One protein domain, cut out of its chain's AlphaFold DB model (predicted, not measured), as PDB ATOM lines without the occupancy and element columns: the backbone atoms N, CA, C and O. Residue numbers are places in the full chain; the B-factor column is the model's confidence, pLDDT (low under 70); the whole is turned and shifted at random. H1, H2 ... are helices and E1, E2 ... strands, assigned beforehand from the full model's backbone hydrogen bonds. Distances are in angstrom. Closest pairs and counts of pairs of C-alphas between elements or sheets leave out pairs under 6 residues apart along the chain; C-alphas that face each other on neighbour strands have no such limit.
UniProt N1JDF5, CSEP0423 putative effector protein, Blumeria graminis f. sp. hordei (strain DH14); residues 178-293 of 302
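Overview. This is residues 178 to 293 of the 302 residues of the protein "CSEP0423 putative effector protein" of Blumeria graminis f. sp. hordei (strain DH14) (UniProt N1JDF5). What does the model look like at first sight? A strongly twisted sheet of five strands has H1 over one face, and beyond H1 the helices H3 and H4 meet in a corner, with short H2 beside H3. H1 sits in the middle, between the sheet and that corner, and the long stretch of residues 273 to 288 leads back from H4 to the edge strand E5. What are the parts and the size? The printed part has 116 residues with four named helices and five named strands, along the chain E1 E2 E3 E4 H1 H2 H3 H4 E5; the class is mixed, and the sheet's order is E4 E3 E2 E1 E5, all antiparallel. It is compact, with a radius of gyration of the C-alphas of 14.4 A and spans of 39 by 31 by 28 A.

Along the chain. Where are the strands? E3 is residues 202 to 209, 22.0 A long, and E2 is residues 194 to 199, 15.0 A. E1 is residues 183 to 186, beginning at C-alpha (27.211, 5.759, 7.430), E4 is 212 to 215, and E5 is 289 to 292, ending at C-alpha (28.982, 9.085, 11.221). Where are the helices? H1 is residues 226 to 234, 11.9 A, and H2 is 238 to 241. H3 is residues 245 to 259, 21.1 A, from C-alpha 245 at (41.984, 21.279, -15.663), and H4 is 262 to 272, 15.8 A.

Arrangement. How is the sheet joined? E1 to E4 form a meander, each strand the antiparallel neighbour of the one before; N 184 and O 196 are 2.7 A apart between E1 and E2, N 204 and O 197 2.9 A between E3 and E2, and N 214 and O 207 2.9 A between E4 and E3. E5 is antiparallel to E1, with N 183 and O 292 2.8 A apart. What is on it? H1 is on the sheet at a height of 9.4 A, over E2 and only just over E3, with 3 of its C-alphas; the closest C-alphas of E3 and H1 are Leu 205 and Ile 229, 7.0 A. How do the helices stand? H1 and H4 are close but not clearly touching, Met 228 and Phe 264 having the closest C-alphas, 7.5 A. H3 and H4 touch only at the corner, closest at C-alphas Lys 259 and Lys 265, 5.1 A, at a steep tilt of 62 degrees, opposite ways; H2 touches H3, closest at C-alphas Trp 241 and Ser 248, 4.7 A. What of their backbones? Every O i to N i+4 pair is within hydrogen-bond range in H1 and H3, and 6 of 7 in H4; H2 is too short for such a pair.

Size, cuts and confidence. How far does it reach? The two C-alphas farthest apart, Asn 211 and His 246, are 43.0 A apart, and the printed part has no cut. Where are the long link and low confidence? H4 to E5 is a long link of 16 residues; pLDDT, mean 74.5 over the printed part, is under 70 at residues 188 to 192, 236 to 250, 262 to 264 and 271 to 288.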
ATOM      1  N   ILE A 178      23.594  -1.887   9.719       92.62
ATOM      2  CA  ILE A 178      24.756  -1.586   8.876       92.62
ATOM      3  C   ILE A 178      26.072  -1.901   9.597       92.62
ATOM      4  O   ILE A 178      26.146  -1.916  10.826       92.62
ATOM      5  N   GLU A 179      27.133  -2.125   8.826       88.25
ATOM      6  CA  GLU A 179      28.459  -2.471   9.340       88.25
ATOM      7  C   GLU A 179      28.968  -1.409  10.317       88.25
ATOM      8  O   GLU A 179      29.040  -0.217   9.993       88.25
ATOM      9  N   LYS A 180      29.328  -1.854  11.525       87.38
ATOM     10  CA  LYS A 180      29.822  -1.007  12.626       87.38
ATOM     11  C   LYS A 180      28.900   0.176  12.971       87.38
ATOM     12  O   LYS A 180      29.355   1.123  13.608       87.38
ATOM     13  N   GLY A 181      27.630   0.142  12.554       90.12
ATOM     14  CA  GLY A 181      26.678   1.233  12.752       90.12
ATOM     15  C   GLY A 181      27.070   2.543  12.068       90.12
ATOM     16  O   GLY A 181      26.661   3.605  12.531       90.12
ATOM     17  N   GLN A 182      27.881   2.494  11.005       91.81
ATOM     18  CA  GLN A 182      28.439   3.689  10.374       91.81
ATOM     19  C   GLN A 182      27.898   3.941   8.968       91.81
ATOM     20  O   GLN A 182      27.905   3.068   8.099       91.81
ATOM     21  N   ILE A 183      27.488   5.189   8.745       92.75
ATOM     22  CA  ILE A 183      27.211   5.759   7.430       92.75
ATOM     23  C   ILE A 183      28.370   6.653   6.993       92.75
ATOM     24  O   ILE A 183      29.095   7.217   7.808       92.75
ATOM     25  N   PHE A 184      28.495   6.831   5.690       90.38
ATOM     26  CA  PHE A 184      29.525   7.602   5.029       90.38
ATOM     27  C   PHE A 184      28.866   8.693   4.201       90.38
ATOM     28  O   PHE A 184      28.072   8.412   3.299       90.38
ATOM     29  N   ARG A 185      29.194   9.946   4.504       86.00
ATOM     30  CA  ARG A 185      28.744  11.102   3.727       86.00
ATOM     31  C   ARG A 185      29.922  11.768   3.055       86.00
ATOM     32  O   ARG A 185      31.043  11.739   3.555       86.00
ATOM     33  N   ARG A 186      29.650  12.396   1.927       77.94
ATOM     34  CA  ARG A 186      30.611  13.265   1.267       77.94
ATOM     35  C   ARG A 186      30.760  14.577   2.028       77.94
ATOM     36  O   ARG A 186      29.763  15.174   2.410       77.94
ATOM     37  N   THR A 187      31.998  15.014   2.227       70.00
ATOM     38  CA  THR A 187      32.305  16.269   2.934       70.00
ATOM     39  C   THR A 187      32.044  17.511   2.089       70.00
ATOM     40  O   THR A 187      31.905  18.600   2.628       70.00
ATOM     41  N   ASP A 188      31.998  17.360   0.767       64.00
ATOM     42  CA  ASP A 188      31.794  18.431  -0.209       64.00
ATOM     43  C   ASP A 188      30.329  18.564  -0.661       64.00
ATOM     44  O   ASP A 188      30.029  19.270  -1.627       64.00
ATOM     45  N   TRP A 189      29.413  17.860   0.010       65.88
ATOM     46  CA  TRP A 189      27.997  17.871  -0.319       65.88
ATOM     47  C   TRP A 189      27.140  18.178   0.906       65.88
ATOM     48  O   TRP A 189      26.984  17.349   1.796       65.88
ATOM     49  N   ASP A 190      26.480  19.334   0.876       57.06
ATOM     50  CA  ASP A 190      25.572  19.810   1.931       57.06
ATOM     51  C   ASP A 190      24.265  18.990   2.056       57.06
ATOM     52  O   ASP A 190      23.403  19.294   2.881       57.06
ATOM     53  N   LYS A 191      24.074  17.932   1.247       64.50
ATOM     54  CA  LYS A 191      22.887  17.068   1.328       64.50
ATOM     55  C   LYS A 191      23.081  16.025   2.425       64.50
ATOM     56  O   LYS A 191      23.384  14.862   2.161       64.50
ATOM     57  N   GLU A 192      22.826  16.436   3.664       67.12
ATOM     58  CA  GLU A 192      22.884  15.560   4.841       67.12
ATOM     59  C   GLU A 192      21.898  14.378   4.774       67.12
ATOM     60  O   GLU A 192      22.026  13.416   5.534       67.12
ATOM     61  N   SER A 193      20.912  14.401   3.872       82.69
ATOM     62  CA  SER A 193      19.912  13.339   3.808       82.69
ATOM     63  C   SER A 193      20.413  12.055   3.151       82.69
ATOM     64  O   SER A 193      19.890  11.008   3.502       82.69
ATOM     65  N   ILE A 194      21.412  12.074   2.257       89.06
ATOM     66  CA  ILE A 194      21.870  10.858   1.555       89.06
ATOM     67  C   ILE A 194      23.219  10.394   2.093       89.06
ATOM     68  O   ILE A 194      24.192  11.149   2.115       89.06
ATOM     69  N   ALA A 195      23.298   9.120   2.465       91.38
ATOM     70  CA  ALA A 195      24.525   8.514   2.949       91.38
ATOM     71  C   ALA A 195      24.750   7.116   2.370       91.38
ATOM     72  O   ALA A 195      23.812   6.372   2.085       91.38
ATOM     73  N   LEU A 196      26.019   6.770   2.212       94.25
ATOM     74  CA  LEU A 196      26.482   5.452   1.810       94.25
ATOM     75  C   LEU A 196      26.711   4.595   3.063       94.25
ATOM     76  O   LEU A 196      27.222   5.098   4.054       94.25
ATOM     77  N   ALA A 197      26.382   3.309   3.049       94.25
ATOM     78  CA  ALA A 197      26.714   2.402   4.148       94.25
ATOM     79  C   ALA A 197      26.942   0.978   3.653       94.25
ATOM     80  O   ALA A 197      26.428   0.589   2.602       94.25
ATOM     81  N   TRP A 198      27.687   0.199   4.433       93.25
ATOM     82  CA  TRP A 198      27.810  -1.237   4.218       93.25
ATOM     83  C   TRP A 198      26.646  -1.954   4.895       93.25
ATOM     84  O   TRP A 198      26.472  -1.852   6.105       93.25
ATOM     85  N   TYR A 199      25.864  -2.695   4.128       91.94
ATOM     86  CA  TYR A 199      24.768  -3.526   4.607       91.94
ATOM     87  C   TYR A 199      24.961  -4.933   4.046       91.94
ATOM     88  O   TYR A 199      25.080  -5.105   2.834       91.94
ATOM     89  N   GLN A 200      25.050  -5.934   4.928       87.38
ATOM     90  CA  GLN A 200      25.292  -7.336   4.549       87.38
ATOM     91  C   GLN A 200      26.551  -7.534   3.672       87.38
ATOM     92  O   GLN A 200      26.593  -8.397   2.796       87.38
ATOM     93  N   GLY A 201      27.580  -6.705   3.890       85.81
ATOM     94  CA  GLY A 201      28.835  -6.725   3.132       85.81
ATOM     95  C   GLY A 201      28.818  -5.966   1.800       85.81
ATOM     96  O   GLY A 201      29.829  -5.926   1.107       85.81
ATOM     97  N   TYR A 202      27.706  -5.328   1.435       90.75
ATOM     98  CA  TYR A 202      27.581  -4.570   0.191       90.75
ATOM     99  C   TYR A 202      27.309  -3.093   0.455       90.75
ATOM    100  O   TYR A 202      26.766  -2.714   1.486       90.75
ATOM    101  N   LEU A 203      27.684  -2.245  -0.498       93.94
ATOM    102  CA  LEU A 203      27.449  -0.807  -0.425       93.94
ATOM    103  C   LEU A 203      26.044  -0.459  -0.889       93.94
ATOM    104  O   LEU A 203      25.627  -0.837  -1.986       93.94
ATOM    105  N   HIS A 204      25.373   0.346  -0.078       95.44
ATOM    106  CA  HIS A 204      24.037   0.846  -0.338       95.44
ATOM    107  C   HIS A 204      23.946   2.340  -0.051       95.44
ATOM    108  O   HIS A 204      24.576   2.844   0.879       95.44
ATOM    109  N   LEU A 205      23.146   3.042  -0.851       94.44
ATOM    110  CA  LEU A 205      22.745   4.414  -0.564       94.44
ATOM    111  C   LEU A 205      21.427   4.395   0.197       94.44
ATOM    112  O   LEU A 205      20.469   3.740  -0.222       94.44
ATOM    113  N   PHE A 206      21.381   5.161   1.277       94.25
ATOM    114  CA  PHE A 206      20.195   5.412   2.075       94.25
ATOM    115  C   PHE A 206      19.890   6.901   2.069       94.25
ATOM    116  O   PHE A 206      20.800   7.730   2.094       94.25
ATOM    117  N   GLU A 207      18.608   7.237   2.070       92.31
ATOM    118  CA  GLU A 207      18.143   8.607   2.216       92.31
ATOM    119  C   GLU A 207      17.280   8.745   3.467       92.31
ATOM    120  O   GLU A 207      16.377   7.948   3.712       92.31
ATOM    121  N   ALA A 208      17.576   9.756   4.274       90.50
ATOM    122  CA  ALA A 208      16.780  10.156   5.414       90.50
ATOM    123  C   ALA A 208      15.573  10.963   4.931       90.50
ATOM    124  O   ALA A 208      15.720  12.008   4.293       90.50
ATOM    125  N   GLY A 209      14.378  10.495   5.276       87.81
ATOM    126  CA  GLY A 209      13.130  11.226   5.103       87.81
ATOM    127  C   GLY A 209      12.412  11.475   6.434       87.81
ATOM    128  O   GLY A 209      12.837  10.987   7.486       87.81
ATOM    129  N   PRO A 210      11.258  12.170   6.406       86.00
ATOM    130  CA  PRO A 210      10.446  12.438   7.600       86.00
ATOM    131  C   PRO A 210      10.047  11.163   8.361       86.00
ATOM    132  O   PRO A 210       9.923  11.157   9.583       86.00
ATOM    133  N   ASN A 211       9.885  10.060   7.626       87.12
ATOM    134  CA  ASN A 211       9.462   8.767   8.154       87.12
ATOM    135  C   ASN A 211      10.630   7.800   8.395       87.12
ATOM    136  O   ASN A 211      10.400   6.607   8.599       87.12
ATOM    137  N   GLY A 212      11.868   8.293   8.432       92.12
ATOM    138  CA  GLY A 212      13.070   7.486   8.634       92.12
ATOM    139  C   GLY A 212      13.877   7.268   7.357       92.12
ATOM    140  O   GLY A 212      13.606   7.879   6.327       92.12
ATOM    141  N   TRP A 213      14.871   6.392   7.444       94.69
ATOM    142  CA  TRP A 213      15.756   6.041   6.338       94.69
ATOM    143  C   TRP A 213      15.073   5.092   5.358       94.69
ATOM    144  O   TRP A 213      14.458   4.131   5.808       94.69
ATOM    145  N   HIS A 214      15.220   5.300   4.049       92.88
ATOM    146  CA  HIS A 214      14.869   4.332   2.996       92.88
ATOM    147  C   HIS A 214      16.081   4.017   2.113       92.88
ATOM    148  O   HIS A 214      16.920   4.892   1.894       92.88
ATOM    149  N   PRO A 215      16.192   2.787   1.580       93.88
ATOM    150  CA  PRO A 215      17.225   2.464   0.612       93.88
ATOM    151  C   PRO A 215      16.893   3.112  -0.739       93.88
ATOM    152  O   PRO A 215      15.765   3.017  -1.225       93.88
ATOM    153  N   LEU A 216      17.885   3.755  -1.353       91.75
ATOM    154  CA  LEU A 216      17.824   4.239  -2.737       91.75
ATOM    155  C   LEU A 216      18.331   3.177  -3.721       91.75
ATOM    156  O   LEU A 216      17.827   3.037  -4.830       91.75
ATOM    157  N   THR A 217      19.328   2.410  -3.290       92.69
ATOM    158  CA  THR A 217      19.865   1.251  -4.014       92.69
ATOM    159  C   THR A 217      19.062  -0.018  -3.732       92.69
ATOM    160  O   THR A 217      18.517  -0.174  -2.640       92.69
ATOM    161  N   LYS A 218      19.057  -0.973  -4.666       91.25
ATOM    162  CA  LYS A 218      18.326  -2.239  -4.532       91.25
ATOM    163  C   LYS A 218      19.076  -3.208  -3.612       91.25
ATOM    164  O   LYS A 218      20.198  -3.614  -3.913       91.25
ATOM    165  N   ILE A 219      18.465  -3.596  -2.498       91.38
ATOM    166  CA  ILE A 219      18.994  -4.634  -1.600       91.38
ATOM    167  C   ILE A 219      18.639  -6.015  -2.172       91.38
ATOM    168  O   ILE A 219      17.500  -6.246  -2.575       91.38
ATOM    169  N   GLY A 220      19.611  -6.929  -2.235       88.00
ATOM    170  CA  GLY A 220      19.487  -8.248  -2.871       88.00
ATOM    171  C   GLY A 220      19.768  -8.277  -4.378       88.00
ATOM    172  O   GLY A 220      19.829  -9.366  -4.946       88.00
ATOM    173  N   HIS A 221      19.947  -7.106  -4.999       88.75
ATOM    174  CA  HIS A 221      20.275  -6.908  -6.417       88.75
ATOM    175  C   HIS A 221      21.499  -5.990  -6.556       88.75
ATOM    176  O   HIS A 221      21.511  -5.008  -7.299       88.75
ATOM    177  N   GLU A 222      22.541  -6.269  -5.774       89.44
ATOM    178  CA  GLU A 222      23.666  -5.353  -5.582       89.44
ATOM    179  C   GLU A 222      24.476  -5.113  -6.854       89.44
ATOM    180  O   GLU A 222      25.010  -4.022  -7.044       89.44
ATOM    181  N   SER A 223      24.496  -6.094  -7.758       88.56
ATOM    182  CA  SER A 223      25.146  -6.020  -9.070       88.56
ATOM    183  C   SER A 223      24.647  -4.862  -9.948       88.56
ATOM    184  O   SER A 223      25.364  -4.435 -10.853       88.56
ATOM    185  N   GLU A 224      23.451  -4.336  -9.663       87.69
ATOM    186  CA  GLU A 224      22.800  -3.249 -10.401       87.69
ATOM    187  C   GLU A 224      23.059  -1.855  -9.789       87.69
ATOM    188  O   GLU A 224      22.786  -0.834 -10.422       87.69
ATOM    189  N   ASN A 225      23.605  -1.780  -8.570       90.50
ATOM    190  CA  ASN A 225      23.696  -0.529  -7.804       90.50
ATOM    191  C   ASN A 225      24.879   0.370  -8.196       90.50
ATOM    192  O   ASN A 225      24.958   1.527  -7.767       90.50
ATOM    193  N   GLY A 226      25.822  -0.145  -8.987       90.69
ATOM    194  CA  GLY A 226      27.124   0.476  -9.214       90.69
ATOM    195  C   GLY A 226      27.025   1.858  -9.832       90.69
ATOM    196  O   GLY A 226      27.676   2.789  -9.367       90.69
ATOM    197  N   ARG A 227      26.144   2.044 -10.811       86.75
ATOM    198  CA  ARG A 227      26.020   3.339 -11.485       86.75
ATOM    199  C   ARG A 227      25.487   4.441 -10.553       86.75
ATOM    200  O   ARG A 227      25.974   5.567 -10.607       86.75
ATOM    201  N   MET A 228      24.525   4.123  -9.678       87.00
ATOM    202  CA  MET A 228      23.970   5.083  -8.710       87.00
ATOM    203  C   MET A 228      25.023   5.488  -7.669       87.00
ATOM    204  O   MET A 228      25.192   6.671  -7.372       87.00
ATOM    205  N   ILE A 229      25.792   4.515  -7.173       91.50
ATOM    206  CA  ILE A 229      26.890   4.746  -6.225       91.50
ATOM    207  C   ILE A 229      28.027   5.533  -6.885       91.50
ATOM    208  O   ILE A 229      28.535   6.487  -6.294       91.50
ATOM    209  N   LEU A 230      28.400   5.183  -8.121       88.69
ATOM    210  CA  LEU A 230      29.399   5.912  -8.902       88.69
ATOM    211  C   LEU A 230      29.022   7.388  -8.993       88.69
ATOM    212  O   LEU A 230      29.855   8.258  -8.777       88.69
ATOM    213  N   MET A 231      27.760   7.669  -9.286       82.12
ATOM    214  CA  MET A 231      27.267   9.026  -9.431       82.12
ATOM    215  C   MET A 231      27.222   9.790  -8.106       82.12
ATOM    216  O   MET A 231      27.625  10.953  -8.062       82.12
ATOM    217  N   TYR A 232      26.803   9.133  -7.020       85.69
ATOM    218  CA  TYR A 232      26.904   9.708  -5.680       85.69
ATOM    219  C   TYR A 232      28.346  10.110  -5.353       85.69
ATOM    220  O   TYR A 232      28.558  11.187  -4.809       85.69
ATOM    221  N   MET A 233      29.335   9.296  -5.735       84.75
ATOM    222  CA  MET A 233      30.752   9.586  -5.495       84.75
ATOM    223  C   MET A 233      31.332  10.643  -6.431       84.75
ATOM    224  O   MET A 233      32.059  11.524  -5.978       84.75
ATOM    225  N   LEU A 234      31.019  10.572  -7.725       77.12
ATOM    226  CA  LEU A 234      31.532  11.514  -8.719       77.12
ATOM    227  C   LEU A 234      30.881  12.896  -8.630       77.12
ATOM    228  O   LEU A 234      31.436  13.861  -9.147       77.12
ATOM    229  N   GLY A 235      29.724  12.994  -7.975       72.12
ATOM    230  CA  GLY A 235      29.015  14.242  -7.738       72.12
ATOM    231  C   GLY A 235      28.441  14.915  -8.965       72.12
ATOM    232  O   GLY A 235      28.437  14.393 -10.076       72.12
ATOM    233  N   THR A 236      27.897  16.103  -8.719       61.94
ATOM    234  CA  THR A 236      27.233  16.922  -9.735       61.94
ATOM    235  C   THR A 236      28.059  18.142 -10.140       61.94
ATOM    236  O   THR A 236      27.838  18.666 -11.232       61.94
ATOM    237  N   ASN A 237      29.024  18.553  -9.306       62.34
ATOM    238  CA  ASN A 237      29.903  19.694  -9.532       62.34
ATOM    239  C   ASN A 237      31.274  19.227 -10.059       62.34
ATOM    240  O   ASN A 237      32.026  18.622  -9.301       62.34
ATOM    241  N   PRO A 238      31.641  19.511 -11.319       59.03
ATOM    242  CA  PRO A 238      32.910  19.071 -11.897       59.03
ATOM    243  C   PRO A 238      34.139  19.743 -11.278       59.03
ATOM    244  O   PRO A 238      35.226  19.172 -11.328       59.03
ATOM    245  N   ASN A 239      33.976  20.905 -10.634       57.91
ATOM    246  CA  ASN A 239      35.074  21.622  -9.981       57.91
ATOM    247  C   ASN A 239      35.682  20.826  -8.825       57.91
ATOM    248  O   ASN A 239      36.821  21.082  -8.451       57.91
ATOM    249  N   ILE A 240      34.967  19.823  -8.301       57.34
ATOM    250  CA  ILE A 240      35.535  18.908  -7.312       57.34
ATOM    251  C   ILE A 240      36.678  18.070  -7.913       57.34
ATOM    252  O   ILE A 240      37.457  17.494  -7.186       57.34
ATOM    253  N   TRP A 241      36.835  17.995  -9.233       58.62
ATOM    254  CA  TRP A 241      37.891  17.209  -9.882       58.62
ATOM    255  C   TRP A 241      39.065  18.062 -10.380       58.62
ATOM    256  O   TRP A 241      39.862  17.593 -11.198       58.62
ATOM    257  N   ASP A 242      39.200  19.304  -9.900       58.88
ATOM    258  CA  ASP A 242      40.179  20.294 -10.381       58.88
ATOM    259  C   ASP A 242      41.631  20.045  -9.913       58.88
ATOM    260  O   ASP A 242      42.414  20.957  -9.672       58.88
ATOM    261  N   VAL A 243      42.025  18.774  -9.796       55.19
ATOM    262  CA  VAL A 243      43.431  18.363  -9.598       55.19
ATOM    263  C   VAL A 243      44.225  18.532 -10.899       55.19
ATOM    264  O   VAL A 243      45.441  18.698 -10.888       55.19
ATOM    265  N   SER A 244      43.532  18.506 -12.042       55.78
ATOM    266  CA  SER A 244      44.034  19.031 -13.311       55.78
ATOM    267  C   SER A 244      42.863  19.512 -14.168       55.78
ATOM    268  O   SER A 244      41.849  18.817 -14.294       55.78
ATOM    269  N   SER A 245      43.021  20.667 -14.818       55.47
ATOM    270  CA  SER A 245      41.984  21.279 -15.663       55.47
ATOM    271  C   SER A 245      41.483  20.342 -16.775       55.47
ATOM    272  O   SER A 245      40.308  20.356 -17.142       55.47
ATOM    273  N   HIS A 246      42.347  19.449 -17.274       62.34
ATOM    274  CA  HIS A 246      41.977  18.434 -18.260       62.34
ATOM    275  C   HIS A 246      41.176  17.258 -17.681       62.34
ATOM    276  O   HIS A 246      40.316  16.728 -18.388       62.34
ATOM    277  N   LEU A 247      41.437  16.832 -16.438       63.03
ATOM    278  CA  LEU A 247      40.684  15.750 -15.793       63.03
ATOM    279  C   LEU A 247      39.279  16.225 -15.417       63.03
ATOM    280  O   LEU A 247      38.311  15.548 -15.761       63.03
ATOM    281  N   SER A 248      39.171  17.415 -14.820       66.06
ATOM    282  CA  SER A 248      37.890  18.040 -14.468       66.06
ATOM    283  C   SER A 248      36.965  18.171 -15.681       66.06
ATOM    284  O   SER A 248      35.860  17.626 -15.685       66.06
ATOM    285  N   PHE A 249      37.455  18.759 -16.782       68.25
ATOM    286  CA  PHE A 249      36.678  18.902 -18.020       68.25
ATOM    287  C   PHE A 249      36.210  17.556 -18.597       68.25
ATOM    288  O   PHE A 249      35.104  17.427 -19.125       68.25
ATOM    289  N   ARG A 250      37.052  16.521 -18.518       69.81
ATOM    290  CA  ARG A 250      36.709  15.197 -19.048       69.81
ATOM    291  C   ARG A 250      35.724  14.448 -18.147       69.81
ATOM    292  O   ARG A 250      34.869  13.750 -18.693       69.81
ATOM    293  N   ILE A 251      35.812  14.596 -16.822       70.06
ATOM    294  CA  ILE A 251      34.817  14.050 -15.884       70.06
ATOM    295  C   ILE A 251      33.481  14.771 -16.071       70.06
ATOM    296  O   ILE A 251      32.455  14.101 -16.148       70.06
ATOM    297  N   ASP A 252      33.477  16.094 -16.251       73.00
ATOM    298  CA  ASP A 252      32.253  16.856 -16.525       73.00
ATOM    299  C   ASP A 252      31.526  16.350 -17.777       73.00
ATOM    300  O   ASP A 252      30.333  16.060 -17.741       73.00
ATOM    301  N   ASN A 253      32.255  16.173 -18.883       73.81
ATOM    302  CA  ASN A 253      31.675  15.655 -20.125       73.81
ATOM    303  C   ASN A 253      31.142  14.225 -19.974       73.81
ATOM    304  O   ASN A 253      30.093  13.891 -20.522       73.81
ATOM    305  N   TYR A 254      31.847  13.386 -19.216       74.25
ATOM    306  CA  TYR A 254      31.387  12.039 -18.896       74.25
ATOM    307  C   TYR A 254      30.101  12.064 -18.059       74.25
ATOM    308  O   TYR A 254      29.131  11.392 -18.405       74.25
ATOM    309  N   LEU A 255      30.043  12.904 -17.021       72.81
ATOM    310  CA  LEU A 255      28.848  13.086 -16.201       72.81
ATOM    311  C   LEU A 255      27.686  13.667 -17.014       72.81
ATOM    312  O   LEU A 255      26.565  13.199 -16.858       72.81
ATOM    313  N   LYS A 256      27.925  14.635 -17.908       76.31
ATOM    314  CA  LYS A 256      26.912  15.171 -18.838       76.31
ATOM    315  C   LYS A 256      26.264  14.073 -19.671       76.31
ATOM    316  O   LYS A 256      25.041  14.015 -19.720       76.31
ATOM    317  N   LYS A 257      27.066  13.167 -20.233       75.88
ATOM    318  CA  LYS A 257      26.549  12.017 -20.982       75.88
ATOM    319  C   LYS A 257      25.678  11.113 -20.103       75.88
ATOM    320  O   LYS A 257      24.578  10.758 -20.503       75.88
ATOM    321  N   LEU A 258      26.133  10.798 -18.888       70.56
ATOM    322  CA  LEU A 258      25.375   9.949 -17.960       70.56
ATOM    323  C   LEU A 258      24.054  10.585 -17.506       70.56
ATOM    324  O   LEU A 258      23.073   9.871 -17.324       70.56
ATOM    325  N   LYS A 259      24.000  11.915 -17.354       70.50
ATOM    326  CA  LYS A 259      22.795  12.659 -16.933       70.50
ATOM    327  C   LYS A 259      21.627  12.538 -17.916       70.50
ATOM    328  O   LYS A 259      20.482  12.739 -17.520       70.50
ATOM    329  N   GLU A 260      21.901  12.235 -19.180       71.06
ATOM    330  CA  GLU A 260      20.882  12.140 -20.230       71.06
ATOM    331  C   GLU A 260      20.261  10.736 -20.342       71.06
ATOM    332  O   GLU A 260      19.277  10.546 -21.059       71.06
ATOM    333  N   GLU A 261      20.769   9.752 -19.595       70.31
ATOM    334  CA  GLU A 261      20.331   8.359 -19.689       70.31
ATOM    335  C   GLU A 261      19.203   8.032 -18.687       70.31
ATOM    336  O   GLU A 261      19.444   7.894 -17.497       70.31
ATOM    337  N   GLY A 262      17.961   7.860 -19.154       68.00
ATOM    338  CA  GLY A 262      16.840   7.203 -18.443       68.00
ATOM    339  C   GLY A 262      16.792   7.325 -16.905       68.00
ATOM    340  O   GLY A 262      16.521   8.400 -16.366       68.00
ATOM    341  N   GLU A 263      17.033   6.208 -16.202       63.75
ATOM    342  CA  GLU A 263      17.034   6.114 -14.726       63.75
ATOM    343  C   GLU A 263      18.010   7.103 -14.053       63.75
ATOM    344  O   GLU A 263      17.747   7.596 -12.954       63.75
ATOM    345  N   PHE A 264      19.098   7.474 -14.735       69.44
ATOM    346  CA  PHE A 264      20.096   8.432 -14.246       69.44
ATOM    347  C   PHE A 264      19.573   9.842 -14.245       69.44
ATOM    348  O   PHE A 264      19.884  10.595 -13.329       69.44
ATOM    349  N   LYS A 265      18.752  10.202 -15.228       71.31
ATOM    350  CA  LYS A 265      18.141  11.525 -15.273       71.31
ATOM    351  C   LYS A 265      17.258  11.751 -14.045       71.31
ATOM    352  O   LYS A 265      17.327  12.812 -13.434       71.31
ATOM    353  N   GLN A 266      16.479  10.744 -13.642       73.44
ATOM    354  CA  GLN A 266      15.613  10.829 -12.461       73.44
ATOM    355  C   GLN A 266      16.423  10.938 -11.168       73.44
ATOM    356  O   GLN A 266      16.188  11.853 -10.383       73.44
ATOM    357  N   PHE A 267      17.417  10.064 -10.977       74.56
ATOM    358  CA  PHE A 267      18.286  10.144  -9.804       74.56
ATOM    359  C   PHE A 267      19.091  11.452  -9.781       74.56
ATOM    360  O   PHE A 267      19.203  12.087  -8.742       74.56
ATOM    361  N   TYR A 268      19.585  11.926 -10.926       72.12
ATOM    362  CA  TYR A 268      20.293  13.205 -11.037       72.12
ATOM    363  C   TYR A 268      19.422  14.389 -10.655       72.12
ATOM    364  O   TYR A 268      19.862  15.243  -9.890       72.12
ATOM    365  N   HIS A 269      18.191  14.434 -11.162       73.75
ATOM    366  CA  HIS A 269      17.243  15.455 -10.753       73.75
ATOM    367  C   HIS A 269      16.966  15.351  -9.254       73.75
ATOM    368  O   HIS A 269      17.092  16.356  -8.575       73.75
ATOM    369  N   HIS A 270      16.760  14.153  -8.701       73.38
ATOM    370  CA  HIS A 270      16.602  13.954  -7.252       73.38
ATOM    371  C   HIS A 270      17.799  14.452  -6.423       73.38
ATOM    372  O   HIS A 270      17.654  14.938  -5.297       73.38
ATOM    373  N   LEU A 271      19.010  14.353  -6.974       68.50
ATOM    374  CA  LEU A 271      20.225  14.890  -6.365       68.50
ATOM    375  C   LEU A 271      20.336  16.423  -6.477       68.50
ATOM    376  O   LEU A 271      20.990  17.025  -5.628       68.50
ATOM    377  N   LEU A 272      19.718  17.043  -7.490       65.69
ATOM    378  CA  LEU A 272      19.757  18.489  -7.750       65.69
ATOM    379  C   LEU A 272      18.558  19.283  -7.207       65.69
ATOM    380  O   LEU A 272      18.708  20.473  -6.950       65.69
ATOM    381  N   ASP A 273      17.381  18.671  -7.066       57.06
ATOM    382  CA  ASP A 273      16.085  19.347  -6.853       57.06
ATOM    383  C   ASP A 273      15.875  19.877  -5.419       57.06
ATOM    384  O   ASP A 273      14.762  20.105  -4.957       57.06
ATOM    385  N   THR A 274      16.957  20.090  -4.671       48.34
ATOM    386  CA  THR A 274      16.912  20.641  -3.315       48.34
ATOM    387  C   THR A 274      17.714  21.937  -3.267       48.34
ATOM    388  O   THR A 274      18.925  21.914  -3.455       48.34
ATOM    389  N   HIS A 275      17.026  23.057  -3.014       40.09
ATOM    390  CA  HIS A 275      17.486  24.458  -2.996       40.09
ATOM    391  C   HIS A 275      18.690  24.787  -2.078       40.09
ATOM    392  O   HIS A 275      18.563  25.618  -1.182       40.09
ATOM    393  N   HIS A 276      19.856  24.167  -2.250       42.25
ATOM    394  CA  HIS A 276      21.038  24.457  -1.434       42.25
ATOM    395  C   HIS A 276      22.240  24.843  -2.298       42.25
ATOM    396  O   HIS A 276      22.570  24.199  -3.292       42.25
ATOM    397  N   SER A 277      22.858  25.958  -1.913       37.75
ATOM    398  CA  SER A 277      24.051  26.523  -2.533       37.75
ATOM    399  C   SER A 277      25.244  25.610  -2.276       37.75
ATOM    400  O   SER A 277      25.580  25.377  -1.124       37.75
ATOM    401  N   HIS A 278      25.927  25.173  -3.332       41.66
ATOM    402  CA  HIS A 278      27.232  24.528  -3.210       41.66
ATOM    403  C   HIS A 278      28.221  25.511  -2.571       41.66
ATOM    404  O   HIS A 278      28.583  26.515  -3.191       41.66
ATOM    405  N   THR A 279      28.644  25.265  -1.334       36.84
ATOM    406  CA  THR A 279      29.736  26.039  -0.740       36.84
ATOM    407  C   THR A 279      31.054  25.668  -1.424       36.84
ATOM    408  O   THR A 279      31.451  24.507  -1.504       36.84
ATOM    409  N   LEU A 280      31.728  26.674  -1.987       38.94
ATOM    410  CA  LEU A 280      33.038  26.536  -2.622       38.94
ATOM    411  C   LEU A 280      34.102  26.401  -1.517       38.94
ATOM    412  O   LEU A 280      34.743  27.374  -1.121       38.94
ATOM    413  N   GLY A 281      34.224  25.204  -0.943       33.41
ATOM    414  CA  GLY A 281      35.250  24.884   0.045       33.41
ATOM    415  C   GLY A 281      36.636  24.848  -0.598       33.41
ATOM    416  O   GLY A 281      36.949  23.948  -1.376       33.41
ATOM    417  N   ASN A 282      37.481  25.823  -0.264       32.59
ATOM    418  CA  ASN A 282      38.871  25.928  -0.710       32.59
ATOM    419  C   ASN A 282      39.790  24.923   0.018       32.59
ATOM    420  O   ASN A 282      40.626  25.331   0.814       32.59
ATOM    421  N   GLN A 283      39.629  23.622  -0.232       34.62
ATOM    422  CA  GLN A 283      40.684  22.593  -0.181       34.62
ATOM    423  C   GLN A 283      40.046  21.249  -0.544       34.62
ATOM    424  O   GLN A 283      39.256  20.694   0.214       34.62
ATOM    425  N   LEU A 284      40.354  20.744  -1.736       39.22
ATOM    426  CA  LEU A 284      39.759  19.520  -2.251       39.22
ATOM    427  C   LEU A 284      40.407  18.276  -1.649       39.22
ATOM    428  O   LEU A 284      41.404  17.767  -2.157       39.22
ATOM    429  N   ASP A 285      39.780  17.749  -0.607       47.97
ATOM    430  CA  ASP A 285      40.006  16.388  -0.132       47.97
ATOM    431  C   ASP A 285      39.077  15.430  -0.889       47.97
ATOM    432  O   ASP A 285      38.050  14.944  -0.411       47.97
ATOM    433  N   LEU A 286      39.407  15.260  -2.164       48.59
ATOM    434  CA  LEU A 286      38.630  14.491  -3.120       48.59
ATOM    435  C   LEU A 286      38.291  13.089  -2.614       48.59
ATOM    436  O   LEU A 286      39.158  12.352  -2.151       48.59
ATOM    437  N   ALA A 287      37.020  12.712  -2.764       53.91
ATOM    438  CA  ALA A 287      36.494  11.406  -2.378       53.91
ATOM    439  C   ALA A 287      36.617  11.064  -0.878       53.91
ATOM    440  O   ALA A 287      36.405   9.901  -0.512       53.91
ATOM    441  N   LYS A 288      36.891  12.039   0.005       67.56
ATOM    442  CA  LYS A 288      36.812  11.796   1.448       67.56
ATOM    443  C   LYS A 288      35.363  11.609   1.875       67.56
ATOM    444  O   LYS A 288      34.533  12.517   1.871       67.56
ATOM    445  N   LEU A 289      35.081  10.372   2.246       79.12
ATOM    446  CA  LEU A 289      33.892  10.003   2.978       79.12
ATOM    447  C   LEU A 289      34.141  10.263   4.460       79.12
ATOM    448  O   LEU A 289      35.096   9.739   5.032       79.12
ATOM    449  N   GLN A 290      33.272  11.043   5.086       83.94
ATOM    450  CA  GLN A 290      33.252  11.196   6.530       83.94
ATOM    451  C   GLN A 290      32.268  10.198   7.133       83.94
ATOM    452  O   GLN A 290      31.136  10.055   6.664       83.94
ATOM    453  N   SER A 291      32.732   9.489   8.159       86.81
ATOM    454  CA  SER A 291      31.955   8.479   8.868       86.81
ATOM    455  C   SER A 291      31.145   9.099  10.008       86.81
ATOM    456  O   SER A 291      31.660   9.934  10.756       86.81
ATOM    457  N   PHE A 292      29.893   8.670  10.156       87.06
ATOM    458  CA  PHE A 292      28.982   9.085  11.221       87.06
ATOM    459  C   PHE A 292      28.119   7.909  11.675       87.06
ATOM    460  O   PHE A 292      27.826   7.010  10.892       87.06
ATOM    461  N   VAL A 293      27.637   7.951  12.916       91.38
ATOM    462  CA  VAL A 293      26.549   7.067  13.358       91.38
ATOM    463  C   VAL A 293      25.226   7.704  12.920       91.38
ATOM    464  O   VAL A 293      24.969   8.852  13.299       91.38
TER     465      VAL A 293